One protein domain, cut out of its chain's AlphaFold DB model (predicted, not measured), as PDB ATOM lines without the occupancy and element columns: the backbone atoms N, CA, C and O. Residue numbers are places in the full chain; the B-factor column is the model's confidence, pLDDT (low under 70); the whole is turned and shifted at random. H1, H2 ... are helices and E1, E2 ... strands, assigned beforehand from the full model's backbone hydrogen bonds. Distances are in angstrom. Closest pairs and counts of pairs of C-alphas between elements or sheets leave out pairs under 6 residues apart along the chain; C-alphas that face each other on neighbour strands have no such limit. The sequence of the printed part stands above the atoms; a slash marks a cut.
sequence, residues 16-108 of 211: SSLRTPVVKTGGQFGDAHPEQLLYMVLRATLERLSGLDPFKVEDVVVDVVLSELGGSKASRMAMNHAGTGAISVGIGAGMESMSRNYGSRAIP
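What this domain is: This is residues 16 to 108 of the 211 residues of the protein "Thiolase_N domain-containing protein" of Monosporascus sp. GIB2 (UniProt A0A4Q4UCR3). Picture a flat, layered slab: a two-stranded parallel sheet, E1 and E2, lies in the middle between two helices, with H1 packed mainly by E2 on one side and H2 packed by E1 on the other. The unnamed stretch 16 to 33 runs alongside H1, the short helices H3 and H4 sit beyond the last residue of E2, and residues 78 to 83, of which 78 to 81 belong to H2, stick out. The printed part has 93 residues with four named helices and two named strands, in the order H1 E1 H2 E2 H3 H4; the class is mixed, helices and strands, with under half of the residues in named elements. It is only just loose, close to compact, with a radius of gyration of the C-alphas of 15.1 A, and spans 39 by 33 by 16 A.

Where its parts are: Find C-alpha 59 at (-34.476, 23.809, 37.697); from there E1, residues 59 to 63, runs 12.9 A. Its neighbour strand is E2, residues 90 to 94, 13.4 A long. H1, residues 34 to 48, begins at C-alpha 34, (-27.849, 19.639, 55.266), and runs 21.5 A. H2, residues 72 to 81, measures 14.2 A. The short H3 is residues 98 to 101, 5.1 A, and H4 is residues 103 to 106, 6.0 A, ending at C-alpha 106, (-28.558, 31.966, 63.527).

How they stand to each other: Start at the sheet, where E1 and E2 are parallel at 16 degrees; the C-alphas of Val 61 and Gly 92, which face each other, are 5.0 A apart. Look there for N 61 and O 91 at 2.8 A and N 93 and O 61 at 2.9 A, both within hydrogen-bond range. E1, H2 and E2 form a strand-helix-strand unit, two parallel neighbour strands with a helix between them along the chain, and its crossover is right-handed. The closest C-alphas of E1 and H2 are those of Asp 63 and Ser 72, 5.8 A apart. Those of H1 and E2 are Leu 38 and Gly 94, 7.0 A apart. H1 and H2 are apart; H1 and H3 are only just apart, at 8.4 A. H3 and H4 meet only through their link. Every O i to N i+4 pair is within hydrogen-bond range in H1 and H2; H3 and H4 are too short for such a pair, and their single O i to N i+3 pair is within range in H3 but not in H4.

The domain as a whole: The two C-alphas farthest apart, those of Gly 51 and Pro 108, are 45.1 A apart. The printed part has no cut and no long link; E2 to H3 and H3 to H4 are tight. The mean pLDDT of the printed part is 87.3, and you will find values under 70 at residues 68 to 69 and 104 to 108.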
ATOM      1  N   SER A  16     -45.457  15.294  43.168       83.88
ATOM      2  CA  SER A  16     -44.960  14.584  44.354       83.88
ATOM      3  C   SER A  16     -44.571  15.576  45.449       83.88
ATOM      4  O   SER A  16     -44.079  16.662  45.158       83.88
ATOM      5  N   SER A  17     -44.754  15.184  46.710       85.75
ATOM      6  CA  SER A  17     -44.240  15.906  47.874       85.75
ATOM      7  C   SER A  17     -43.671  14.910  48.881       85.75
ATOM      8  O   SER A  17     -44.284  13.880  49.189       85.75
ATOM      9  N   LEU A  18     -42.457  15.192  49.342       88.38
ATOM     10  CA  LEU A  18     -41.667  14.343  50.221       88.38
ATOM     11  C   LEU A  18     -40.898  15.207  51.215       88.38
ATOM     12  O   LEU A  18     -40.549  16.349  50.935       88.38
ATOM     13  N   ARG A  19     -40.608  14.623  52.374       92.06
ATOM     14  CA  ARG A  19     -39.744  15.204  53.398       92.06
ATOM     15  C   ARG A  19     -38.978  14.095  54.098       92.06
ATOM     16  O   ARG A  19     -39.453  12.957  54.152       92.06
ATOM     17  N   THR A  20     -37.841  14.433  54.687       91.31
ATOM     18  CA  THR A  20     -37.265  13.597  55.739       91.31
ATOM     19  C   THR A  20     -38.175  13.618  56.972       91.31
ATOM     20  O   THR A  20     -39.024  14.510  57.130       91.31
ATOM     21  N   PRO A  21     -37.974  12.690  57.917       91.06
ATOM     22  CA  PRO A  21     -38.362  12.938  59.293       91.06
ATOM     23  C   PRO A  21     -37.809  14.276  59.808       91.06
ATOM     24  O   PRO A  21     -36.749  14.728  59.377       91.06
ATOM     25  N   VAL A  22     -38.521  14.916  60.727       90.81
ATOM     26  CA  VAL A  22     -38.075  16.109  61.450       90.81
ATOM     27  C   VAL A  22     -37.596  15.666  62.822       90.81
ATOM     28  O   VAL A  22     -38.353  15.089  63.608       90.81
ATOM     29  N   VAL A  23     -36.329  15.935  63.106       91.25
ATOM     30  CA  VAL A  23     -35.685  15.524  64.352       91.25
ATOM     31  C   VAL A  23     -35.195  16.735  65.130       91.25
ATOM     32  O   VAL A  23     -34.890  17.783  64.560       91.25
ATOM     33  N   LYS A  24     -35.124  16.590  66.447       91.00
ATOM     34  CA  LYS A  24     -34.607  17.594  67.370       91.00
ATOM     35  C   LYS A  24     -33.156  17.929  67.044       91.00
ATOM     36  O   LYS A  24     -32.380  17.087  66.589       91.00
ATOM     37  N   THR A  25     -32.773  19.157  67.375       88.81
ATOM     38  CA  THR A  25     -31.372  19.597  67.358       88.81
ATOM     39  C   THR A  25     -30.522  18.673  68.237       88.81
ATOM     40  O   THR A  25     -30.904  18.383  69.370       88.81
ATOM     41  N   GLY A  26     -29.399  18.184  67.706       87.19
ATOM     42  CA  GLY A  26     -28.546  17.178  68.357       87.19
ATOM     43  C   GLY A  26     -29.156  15.770  68.449       87.19
ATOM     44  O   GLY A  26     -28.595  14.911  69.121       87.19
ATOM     45  N   GLY A  27     -30.311  15.536  67.816       87.31
ATOM     46  CA  GLY A  27     -31.004  14.250  67.774       87.31
ATOM     47  C   GLY A  27     -30.446  13.307  66.707       87.31
ATOM     48  O   GLY A  27     -29.253  13.289  66.422       87.31
ATOM     49  N   GLN A  28     -31.319  12.517  66.081       88.88
ATOM     50  CA  GLN A  28     -30.898  11.431  65.176       88.88
ATOM     51  C   GLN A  28     -30.185  11.896  63.892       88.88
ATOM     52  O   GLN A  28     -29.453  11.115  63.292       88.88
ATOM     53  N   PHE A  29     -30.357  13.158  63.489       91.06
ATOM     54  CA  PHE A  29     -29.603  13.797  62.400       91.06
ATOM     55  C   PHE A  29     -28.504  14.738  62.916       91.06
ATOM     56  O   PHE A  29     -28.088  15.639  62.197       91.06
ATOM     57  N   GLY A  30     -28.038  14.563  64.159       89.19
ATOM     58  CA  GLY A  30     -27.021  15.421  64.778       89.19
ATOM     59  C   GLY A  30     -25.752  15.566  63.936       89.19
ATOM     60  O   GLY A  30     -25.265  16.681  63.760       89.19
ATOM     61  N   ASP A  31     -25.291  14.463  63.344       89.44
ATOM     62  CA  ASP A  31     -24.072  14.434  62.527       89.44
ATOM     63  C   ASP A  31     -24.328  14.677  61.032       89.44
ATOM     64  O   ASP A  31     -23.397  14.999  60.285       89.44
ATOM     65  N   ALA A  32     -25.589  14.573  60.595       89.19
ATOM     66  CA  ALA A  32     -25.965  14.696  59.194       89.19
ATOM     67  C   ALA A  32     -25.748  16.125  58.685       89.19
ATOM     68  O   ALA A  32     -26.122  17.120  59.314       89.19
ATOM     69  N   HIS A  33     -25.155  16.220  57.505       90.12
ATOM     70  CA  HIS A  33     -25.011  17.472  56.789       90.12
ATOM     71  C   HIS A  33     -26.328  17.871  56.094       90.12
ATOM     72  O   HIS A  33     -27.043  16.985  55.616       90.12
ATOM     73  N   PRO A  34     -26.656  19.176  55.984       90.31
ATOM     74  CA  PRO A  34     -27.849  19.639  55.266       90.31
ATOM     75  C   PRO A  34     -27.986  19.031  53.864       90.31
ATOM     76  O   PRO A  34     -29.053  18.542  53.499       90.31
ATOM     77  N   GLU A  35     -26.891  18.983  53.103       91.31
ATOM     78  CA  GLU A  35     -26.847  18.446  51.743       91.31
ATOM     79  C   GLU A  35     -27.156  16.942  51.681       91.31
ATOM     80  O   GLU A  35     -27.733  16.473  50.700       91.31
ATOM     81  N   GLN A  36     -26.852  16.185  52.740       92.19
ATOM     82  CA  GLN A  36     -27.228  14.772  52.843       92.19
ATOM     83  C   GLN A  36     -28.737  14.624  53.064       92.19
ATOM     84  O   GLN A  36     -29.364  13.748  52.467       92.19
ATOM     85  N   LEU A  37     -29.337  15.503  53.877       92.31
ATOM     86  CA  LEU A  37     -30.788  15.540  54.083       92.31
ATOM     87  C   LEU A  37     -31.520  15.878  52.780       92.31
ATOM     88  O   LEU A  37     -32.475  15.193  52.411       92.31
ATOM     89  N   LEU A  38     -31.028  16.882  52.050       93.75
ATOM     90  CA  LEU A  38     -31.556  17.258  50.741       93.75
ATOM     91  C   LEU A  38     -31.433  16.117  49.727       93.75
ATOM     92  O   LEU A  38     -32.413  15.780  49.059       93.75
ATOM     93  N   TYR A  39     -30.253  15.495  49.637       94.25
ATOM     94  CA  TYR A  39     -29.999  14.371  48.738       94.25
ATOM     95  C   TYR A  39     -31.026  13.250  48.928       94.25
ATOM     96  O   TYR A  39     -31.583  12.767  47.943       94.25
ATOM     97  N   MET A  40     -31.329  12.873  50.176       91.31
ATOM     98  CA  MET A  40     -32.305  11.815  50.462       91.31
ATOM     99  C   MET A  40     -33.689  12.127  49.885       91.31
ATOM    100  O   MET A  40     -34.320  11.253  49.290       91.31
ATOM    101  N   VAL A  41     -34.158  13.371  50.016       91.56
ATOM    102  CA  VAL A  41     -35.480  13.774  49.512       91.56
ATOM    103  C   VAL A  41     -35.496  13.833  47.986       91.56
ATOM    104  O   VAL A  41     -36.450  13.357  47.368       91.56
ATOM    105  N   LEU A  42     -34.437  14.360  47.363       92.75
ATOM    106  CA  LEU A  42     -34.324  14.411  45.904       92.75
ATOM    107  C   LEU A  42     -34.283  13.002  45.299       92.75
ATOM    108  O   LEU A  42     -35.027  12.710  44.364       92.75
ATOM    109  N   ARG A  43     -33.488  12.093  45.876       92.00
ATOM    110  CA  ARG A  43     -33.433  10.685  45.455       92.00
ATOM    111  C   ARG A  43     -34.774   9.986  45.597       92.00
ATOM    112  O   ARG A  43     -35.248   9.406  44.625       92.00
ATOM    113  N   ALA A  44     -35.418  10.106  46.756       89.19
ATOM    114  CA  ALA A  44     -36.730   9.509  46.987       89.19
ATOM    115  C   ALA A  44     -37.804  10.079  46.040       89.19
ATOM    116  O   ALA A  44     -38.732   9.367  45.653       89.19
ATOM    117  N   THR A  45     -37.678  11.346  45.634       90.00
ATOM    118  CA  THR A  45     -38.571  11.972  44.647       90.00
ATOM    119  C   THR A  45     -38.408  11.337  43.273       90.00
ATOM    120  O   THR A  45     -39.411  10.958  42.670       90.00
ATOM    121  N   LEU A  46     -37.169  11.158  42.807       90.50
ATOM    122  CA  LEU A  46     -36.888  10.492  41.531       90.50
ATOM    123  C   LEU A  46     -37.307   9.016  41.548       90.50
ATOM    124  O   LEU A  46     -37.844   8.514  40.569       90.50
ATOM    125  N   GLU A  47     -37.118   8.320  42.669       89.38
ATOM    126  CA  GLU A  47     -37.531   6.919  42.821       89.38
ATOM    127  C   GLU A  47     -39.058   6.763  42.827       89.38
ATOM    128  O   GLU A  47     -39.593   5.853  42.192       89.38
ATOM    129  N   ARG A  48     -39.778   7.670  43.501       86.00
ATOM    130  CA  ARG A  48     -41.248   7.699  43.489       86.00
ATOM    131  C   ARG A  48     -41.797   8.039  42.107       86.00
ATOM    132  O   ARG A  48     -42.821   7.492  41.707       86.00
ATOM    133  N   LEU A  49     -41.128   8.939  41.398       89.75
ATOM    134  CA  LEU A  49     -41.454   9.328  40.034       89.75
ATOM    135  C   LEU A  49     -40.571   8.559  39.052       89.75
ATOM    136  O   LEU A  49     -39.904   9.161  38.223       89.75
ATOM    137  N   SER A  50     -40.576   7.227  39.116       85.81
ATOM    138  CA  SER A  50     -39.696   6.381  38.292       85.81
ATOM    139  C   SER A  50     -39.862   6.564  36.773       85.81
ATOM    140  O   SER A  50     -38.983   6.169  36.012       85.81
ATOM    141  N   GLY A  51     -40.970   7.167  36.323       88.19
ATOM    142  CA  GLY A  51     -41.202   7.564  34.928       88.19
ATOM    143  C   GLY A  51     -40.728   8.978  34.561       88.19
ATOM    144  O   GLY A  51     -40.815   9.357  33.394       88.19
ATOM    145  N   LEU A  52     -40.257   9.772  35.528       88.06
ATOM    146  CA  LEU A  52     -39.658  11.080  35.290       88.06
ATOM    147  C   LEU A  52     -38.200  10.889  34.870       88.06
ATOM    148  O   LEU A  52     -37.373  10.420  35.647       88.06
ATOM    149  N   ASP A  53     -37.887  11.301  33.647       92.25
ATOM    150  CA  ASP A  53     -36.506  11.458  33.202       92.25
ATOM    151  C   ASP A  53     -35.854  12.624  33.975       92.25
ATOM    152  O   ASP A  53     -36.315  13.763  33.830       92.25
ATOM    153  N   PRO A  54     -34.798  12.389  34.782       91.06
ATOM    154  CA  PRO A  54     -34.147  13.446  35.550       91.06
ATOM    155  C   PRO A  54     -33.603  14.584  34.679       91.06
ATOM    156  O   PRO A  54     -33.534  15.715  35.147       91.06
ATOM    157  N   PHE A  55     -33.268  14.318  33.411       93.31
ATOM    158  CA  PHE A  55     -32.787  15.343  32.480       93.31
ATOM    159  C   PHE A  55     -33.882  16.307  32.010       93.31
ATOM    160  O   PHE A  55     -33.572  17.325  31.398       93.31
ATOM    161  N   LYS A  56     -35.156  16.014  32.303       93.06
ATOM    162  CA  LYS A  56     -36.271  16.942  32.071       93.06
ATOM    163  C   LYS A  56     -36.487  17.923  33.215       93.06
ATOM    164  O   LYS A  56     -37.280  18.837  33.048       93.06
ATOM    165  N   VAL A  57     -35.841  17.735  34.367       93.75
ATOM    166  CA  VAL A  57     -35.896  18.717  35.454       93.75
ATOM    167  C   VAL A  57     -35.028  19.904  35.054       93.75
ATOM    168  O   VAL A  57     -33.807  19.793  34.996       93.75
ATOM    169  N   GLU A  58     -35.666  21.034  34.760       93.94
ATOM    170  CA  GLU A  58     -34.992  22.224  34.231       93.94
ATOM    171  C   GLU A  58     -34.397  23.101  35.336       93.94
ATOM    172  O   GLU A  58     -33.444  23.836  35.090       93.94
ATOM    173  N   ASP A  59     -34.942  23.025  36.553       92.25
ATOM    174  CA  ASP A  59     -34.476  23.809  37.697       92.25
ATOM    175  C   ASP A  59     -34.734  23.080  39.027       92.25
ATOM    176  O   ASP A  59     -35.748  22.394  39.201       92.25
ATOM    177  N   VAL A  60     -33.824  23.259  39.987       92.50
ATOM    178  CA  VAL A  60     -33.966  22.792  41.371       92.50
ATOM    179  C   VAL A  60     -33.680  23.965  42.299       92.50
ATOM    180  O   VAL A  60     -32.531  24.332  42.541       92.50
ATOM    181  N   VAL A  61     -34.744  24.540  42.852       92.38
ATOM    182  CA  VAL A  61     -34.663  25.705  43.733       92.38
ATOM    183  C   VAL A  61     -34.656  25.220  45.174       92.38
ATOM    184  O   VAL A  61     -35.660  24.709  45.670       92.38
ATOM    185  N   VAL A  62     -33.511  25.372  45.842       92.31
ATOM    186  CA  VAL A  62     -33.311  24.940  47.230       92.31
ATOM    187  C   VAL A  62     -33.259  26.150  48.148       92.31
ATOM    188  O   VAL A  62     -32.343  26.967  48.042       92.31
ATOM    189  N   ASP A  63     -34.197  26.225  49.083       91.06
ATOM    190  CA  ASP A  63     -34.181  27.230  50.139       91.06
ATOM    191  C   ASP A  63     -33.557  26.709  51.436       91.06
ATOM    192  O   ASP A  63     -33.789  25.582  51.878       91.06
ATOM    193  N   VAL A  64     -32.779  27.583  52.066       89.12
ATOM    194  CA  VAL A  64     -32.136  27.375  53.363       89.12
ATOM    195  C   VAL A  64     -31.978  28.729  54.047       89.12
ATOM    196  O   VAL A  64     -31.809  29.747  53.368       89.12
ATOM    197  N   VAL A  65     -32.054  28.759  55.379       86.56
ATOM    198  CA  VAL A  65     -31.955  30.004  56.149       86.56
ATOM    199  C   VAL A  65     -30.569  30.162  56.763       86.56
ATOM    200  O   VAL A  65     -29.970  31.223  56.621       86.56
ATOM    201  N   LEU A  66     -30.042  29.134  57.438       85.81
ATOM    202  CA  LEU A  66     -28.846  29.292  58.287       85.81
ATOM    203  C   LEU A  66     -27.510  28.944  57.610       85.81
ATOM    204  O   LEU A  66     -26.455  29.041  58.242       85.81
ATOM    205  N   SER A  67     -27.536  28.518  56.348       80.81
ATOM    206  CA  SER A  67     -26.329  28.227  55.559       80.81
ATOM    207  C   SER A  67     -25.839  29.472  54.809       80.81
ATOM    208  O   SER A  67     -26.632  30.324  54.424       80.81
ATOM    209  N   GLU A  68     -24.530  29.554  54.544       68.75
ATOM    210  CA  GLU A  68     -23.824  30.743  54.009       68.75
ATOM    211  C   GLU A  68     -24.208  31.152  52.565       68.75
ATOM    212  O   GLU A  68     -23.666  32.111  52.027       68.75
ATOM    213  N   LEU A  69     -25.177  30.476  51.941       66.06
ATOM    214  CA  LEU A  69     -25.674  30.743  50.590       66.06
ATOM    215  C   LEU A  69     -27.203  30.591  50.570       66.06
ATOM    216  O   LEU A  69     -27.740  29.562  50.167       66.06
ATOM    217  N   GLY A  70     -27.900  31.609  51.077       70.56
ATOM    218  CA  GLY A  70     -29.354  31.743  50.958       70.56
ATOM    219  C   GLY A  70     -29.772  32.501  49.694       70.56
ATOM    220  O   GLY A  70     -28.946  32.941  48.898       70.56
ATOM    221  N   GLY A  71     -31.080  32.712  49.529       79.69
ATOM    222  CA  GLY A  71     -31.616  33.615  48.503       79.69
ATOM    223  C   GLY A  71     -32.073  32.956  47.202       79.69
ATOM    224  O   GLY A  71     -32.560  33.674  46.333       79.69
ATOM    225  N   SER A  72     -32.015  31.626  47.078       85.69
ATOM    226  CA  SER A  72     -32.541  30.886  45.917       85.69
ATOM    227  C   SER A  72     -33.987  31.272  45.596       85.69
ATOM    228  O   SER A  72     -34.287  31.632  44.458       85.69
ATOM    229  N   LYS A  73     -34.873  31.323  46.599       85.00
ATOM    230  CA  LYS A  73     -36.240  31.835  46.425       85.00
ATOM    231  C   LYS A  73     -36.302  33.277  45.963       85.00
ATOM    232  O   LYS A  73     -37.125  33.585  45.107       85.00
ATOM    233  N   ALA A  74     -35.491  34.171  46.526       87.94
ATOM    234  CA  ALA A  74     -35.517  35.579  46.134       87.94
ATOM    235  C   ALA A  74     -35.089  35.740  44.667       87.94
ATOM    236  O   ALA A  74     -35.784  36.398  43.894       87.94
ATOM    237  N   SER A  75     -34.012  35.058  44.267       88.50
ATOM    238  CA  SER A  75     -33.542  34.990  42.882       88.50
ATOM    239  C   SER A  75     -34.613  34.420  41.955       88.50
ATOM    240  O   SER A  75     -34.920  35.020  40.927       88.50
ATOM    241  N   ARG A  76     -35.258  33.314  42.345       89.44
ATOM    242  CA  ARG A  76     -36.319  32.690  41.550       89.44
ATOM    243  C   ARG A  76     -37.545  33.591  41.401       89.44
ATOM    244  O   ARG A  76     -38.080  33.726  40.304       89.44
ATOM    245  N   MET A  77     -37.973  34.252  42.477       87.31
ATOM    246  CA  MET A  77     -39.057  35.238  42.427       87.31
ATOM    247  C   MET A  77     -38.718  36.401  41.486       87.31
ATOM    248  O   MET A  77     -39.578  36.821  40.712       87.31
ATOM    249  N   ALA A  78     -37.475  36.891  41.511       91.19
ATOM    250  CA  ALA A  78     -37.019  37.939  40.603       91.19
ATOM    251  C   ALA A  78     -37.017  37.474  39.137       91.19
ATOM    252  O   ALA A  78     -37.516  38.196  38.279       91.19
ATOM    253  N   MET A  79     -36.533  36.259  38.850       91.19
ATOM    254  CA  MET A  79     -36.565  35.670  37.502       91.19
ATOM    255  C   MET A  79     -37.991  35.525  36.968       91.19
ATOM    256  O   MET A  79     -38.263  35.876  35.821       91.19
ATOM    257  N   ASN A  80     -38.918  35.052  37.804       88.38
ATOM    258  CA  ASN A  80     -40.329  34.947  37.434       88.38
ATOM    259  C   ASN A  80     -40.921  36.326  37.115       88.38
ATOM    260  O   ASN A  80     -41.588  36.483  36.097       88.38
ATOM    261  N   HIS A  81     -40.639  37.339  37.941       89.00
ATOM    262  CA  HIS A  81     -41.122  38.702  37.706       89.00
ATOM    263  C   HIS A  81     -40.501  39.350  36.458       89.00
ATOM    264  O   HIS A  81     -41.171  40.097  35.753       89.00
ATOM    265  N   ALA A  82     -39.239  39.036  36.157       92.75
ATOM    266  CA  ALA A  82     -38.547  39.492  34.955       92.75
ATOM    267  C   ALA A  82     -38.952  38.727  33.679       92.75
ATOM    268  O   ALA A  82     -38.495  39.080  32.594       92.75
ATOM    269  N   GLY A  83     -39.771  37.673  33.790       89.38
ATOM    270  CA  GLY A  83     -40.172  36.828  32.662       89.38
ATOM    271  C   GLY A  83     -39.082  35.872  32.158       89.38
ATOM    272  O   GLY A  83     -39.238  35.280  31.096       89.38
ATOM    273  N   THR A  84     -37.985  35.695  32.901       86.56
ATOM    274  CA  THR A  84     -36.859  34.814  32.530       86.56
ATOM    275  C   THR A  84     -36.904  33.449  33.218       86.56
ATOM    276  O   THR A  84     -36.068  32.593  32.946       86.56
ATOM    277  N   GLY A  85     -37.867  33.236  34.119       79.06
ATOM    278  CA  GLY A  85     -37.987  32.023  34.926       79.06
ATOM    279  C   GLY A  85     -38.870  30.919  34.341       79.06
ATOM    280  O   GLY A  85     -39.112  29.947  35.040       79.06
ATOM    281  N   ALA A  86     -39.396  31.015  33.121       85.00
ATOM    282  CA  ALA A  86     -40.307  29.986  32.611       85.00
ATOM    283  C   ALA A  86     -39.622  28.603  32.543       85.00
ATOM    284  O   ALA A  86     -38.601  28.454  31.878       85.00
ATOM    285  N   ILE A  87     -40.195  27.610  33.227       89.50
ATOM    286  CA  ILE A  87     -39.811  26.195  33.146       89.50
ATOM    287  C   ILE A  87     -41.081  25.350  33.045       89.50
ATOM    288  O   ILE A  87     -42.130  25.727  33.568       89.50
ATOM    289  N   SER A  88     -40.980  24.208  32.385       89.62
ATOM    290  CA  SER A  88     -42.021  23.188  32.293       89.62
ATOM    291  C   SER A  88     -41.982  22.198  33.461       89.62
ATOM    292  O   SER A  88     -43.036  21.751  33.915       89.62
ATOM    293  N   VAL A  89     -40.790  21.875  33.978       91.19
ATOM    294  CA  VAL A  89     -40.607  20.958  35.114       91.19
ATOM    295  C   VAL A  89     -39.504  21.472  36.035       91.19
ATOM    296  O   VAL A  89     -38.372  21.687  35.612       91.19
ATOM    297  N   GLY A  90     -39.810  21.603  37.326       92.31
ATOM    298  CA  GLY A  90     -38.831  21.982  38.342       92.31
ATOM    299  C   GLY A  90     -39.099  21.339  39.695       92.31
ATOM    300  O   GLY A  90     -40.174  20.790  39.943       92.31
ATOM    301  N   ILE A  91     -38.108  21.420  40.577       92.44
ATOM    302  CA  ILE A  91     -38.202  20.945  41.958       92.44
ATOM    303  C   ILE A  91     -38.033  22.137  42.899       92.44
ATOM    304  O   ILE A  91     -36.995  22.793  42.902       92.44
ATOM    305  N   GLY A  92     -39.043  22.390  43.730       92.06
ATOM    306  CA  GLY A  92     -38.899  23.227  44.917       92.06
ATOM    307  C   GLY A  92     -38.489  22.359  46.103       92.06
ATOM    308  O   GLY A  92     -39.184  21.396  46.428       92.06
ATOM    309  N   ALA A  93     -37.370  22.680  46.742       92.88
ATOM    310  CA  ALA A  93     -36.842  21.930  47.873       92.88
ATOM    311  C   ALA A  93     -36.356  22.863  48.987       92.88
ATOM    312  O   ALA A  93     -36.172  24.064  48.800       92.88
ATOM    313  N   GLY A  94     -36.123  22.291  50.163       91.81
ATOM    314  CA  GLY A  94     -35.513  23.005  51.270       91.81
ATOM    315  C   GLY A  94     -34.784  22.062  52.208       91.81
ATOM    316  O   GLY A  94     -35.123  20.880  52.309       91.81
ATOM    317  N   MET A  95     -33.770  22.588  52.879       91.69
ATOM    318  CA  MET A  95     -33.000  21.863  53.883       91.69
ATOM    319  C   MET A  95     -32.595  22.810  55.005       91.69
ATOM    320  O   MET A  95     -32.343  23.984  54.765       91.69
ATOM    321  N   GLU A  96     -32.499  22.294  56.225       91.38
ATOM    322  CA  GLU A  96     -32.032  23.063  57.376       91.38
ATOM    323  C   GLU A  96     -31.344  22.122  58.372       91.38
ATOM    324  O   GLU A  96     -31.800  20.997  58.582       91.38
ATOM    325  N   SER A  97     -30.246  22.570  58.991       91.44
ATOM    326  CA  SER A  97     -29.584  21.823  60.072       91.44
ATOM    327  C   SER A  97     -29.258  22.749  61.227       91.44
ATOM    328  O   SER A  97     -28.189  23.356  61.304       91.44
ATOM    329  N   MET A  98     -30.179  22.800  62.183       90.75
ATOM    330  CA  MET A  98     -29.992  23.547  63.424       90.75
ATOM    331  C   MET A  98     -28.793  23.006  64.220       90.75
ATOM    332  O   MET A  98     -28.020  23.782  64.771       90.75
ATOM    333  N   SER A  99     -28.560  21.686  64.211       89.12
ATOM    334  CA  SER A  99     -27.409  21.057  64.886       89.12
ATOM    335  C   SER A  99     -26.066  21.627  64.427       89.12
ATOM    336  O   SER A  99     -25.148  21.761  65.231       89.12
ATOM    337  N   ARG A 100     -25.954  21.981  63.143       86.56
ATOM    338  CA  ARG A 100     -24.710  22.474  62.540       86.56
ATOM    339  C   ARG A 100     -24.654  23.989  62.397       86.56
ATOM    340  O   ARG A 100     -23.565  24.558  62.438       86.56
ATOM    341  N   ASN A 101     -25.805  24.635  62.226       85.25
ATOM    342  CA  ASN A 101     -25.878  26.039  61.833       85.25
ATOM    343  C   ASN A 101     -26.556  26.945  62.871       85.25
ATOM    344  O   ASN A 101     -26.517  28.158  62.715       85.25
ATOM    345  N   TYR A 102     -27.144  26.428  63.955       79.06
ATOM    346  CA  TYR A 102     -27.902  27.293  64.871       79.06
ATOM    347  C   TYR A 102     -27.045  28.244  65.713       79.06
ATOM    348  O   TYR A 102     -27.514  29.315  66.061       79.06
ATOM    349  N   GLY A 103     -25.807  27.880  66.055       72.19
ATOM    350  CA  GLY A 103     -24.956  28.671  66.954       72.19
ATOM    351  C   GLY A 103     -24.575  30.053  66.404       72.19
ATOM    352  O   GLY A 103     -25.379  30.979  66.356       72.19
ATOM    353  N   SER A 104     -23.320  30.218  65.991       57.34
ATOM    354  CA  SER A 104     -22.798  31.506  65.504       57.34
ATOM    355  C   SER A 104     -23.475  32.035  64.231       57.34
ATOM    356  O   SER A 104     -23.237  33.185  63.876       57.34
ATOM    357  N   ARG A 105     -24.289  31.224  63.533       65.12
ATOM    358  CA  ARG A 105     -24.918  31.612  62.259       65.12
ATOM    359  C   ARG A 105     -26.385  32.040  62.378       65.12
ATOM    360  O   ARG A 105     -26.816  32.844  61.562       65.12
ATOM    361  N   ALA A 106     -27.149  31.561  63.369       65.81
ATOM    362  CA  ALA A 106     -28.558  31.966  63.527       65.81
ATOM    363  C   ALA A 106     -28.743  33.199  64.413       65.81
ATOM    364  O   ALA A 106     -29.712  33.940  64.248       65.81
ATOM    365  N   ILE A 107     -27.832  33.415  65.362       68.56
ATOM    366  CA  ILE A 107     -27.859  34.568  66.260       68.56
ATOM    367  C   ILE A 107     -26.718  35.495  65.841       68.56
ATOM    368  O   ILE A 107     -25.560  35.120  66.026       68.56
ATOM    369  N   PRO A 108     -27.007  36.691  65.293       69.00
ATOM    370  CA  PRO A 108     -25.969  37.645  64.928       69.00
ATOM    371  C   PRO A 108     -25.078  37.966  66.134       69.00
ATOM    372  O   PRO A 108     -25.539  38.545  67.118       69.00
TER     373      PRO A 108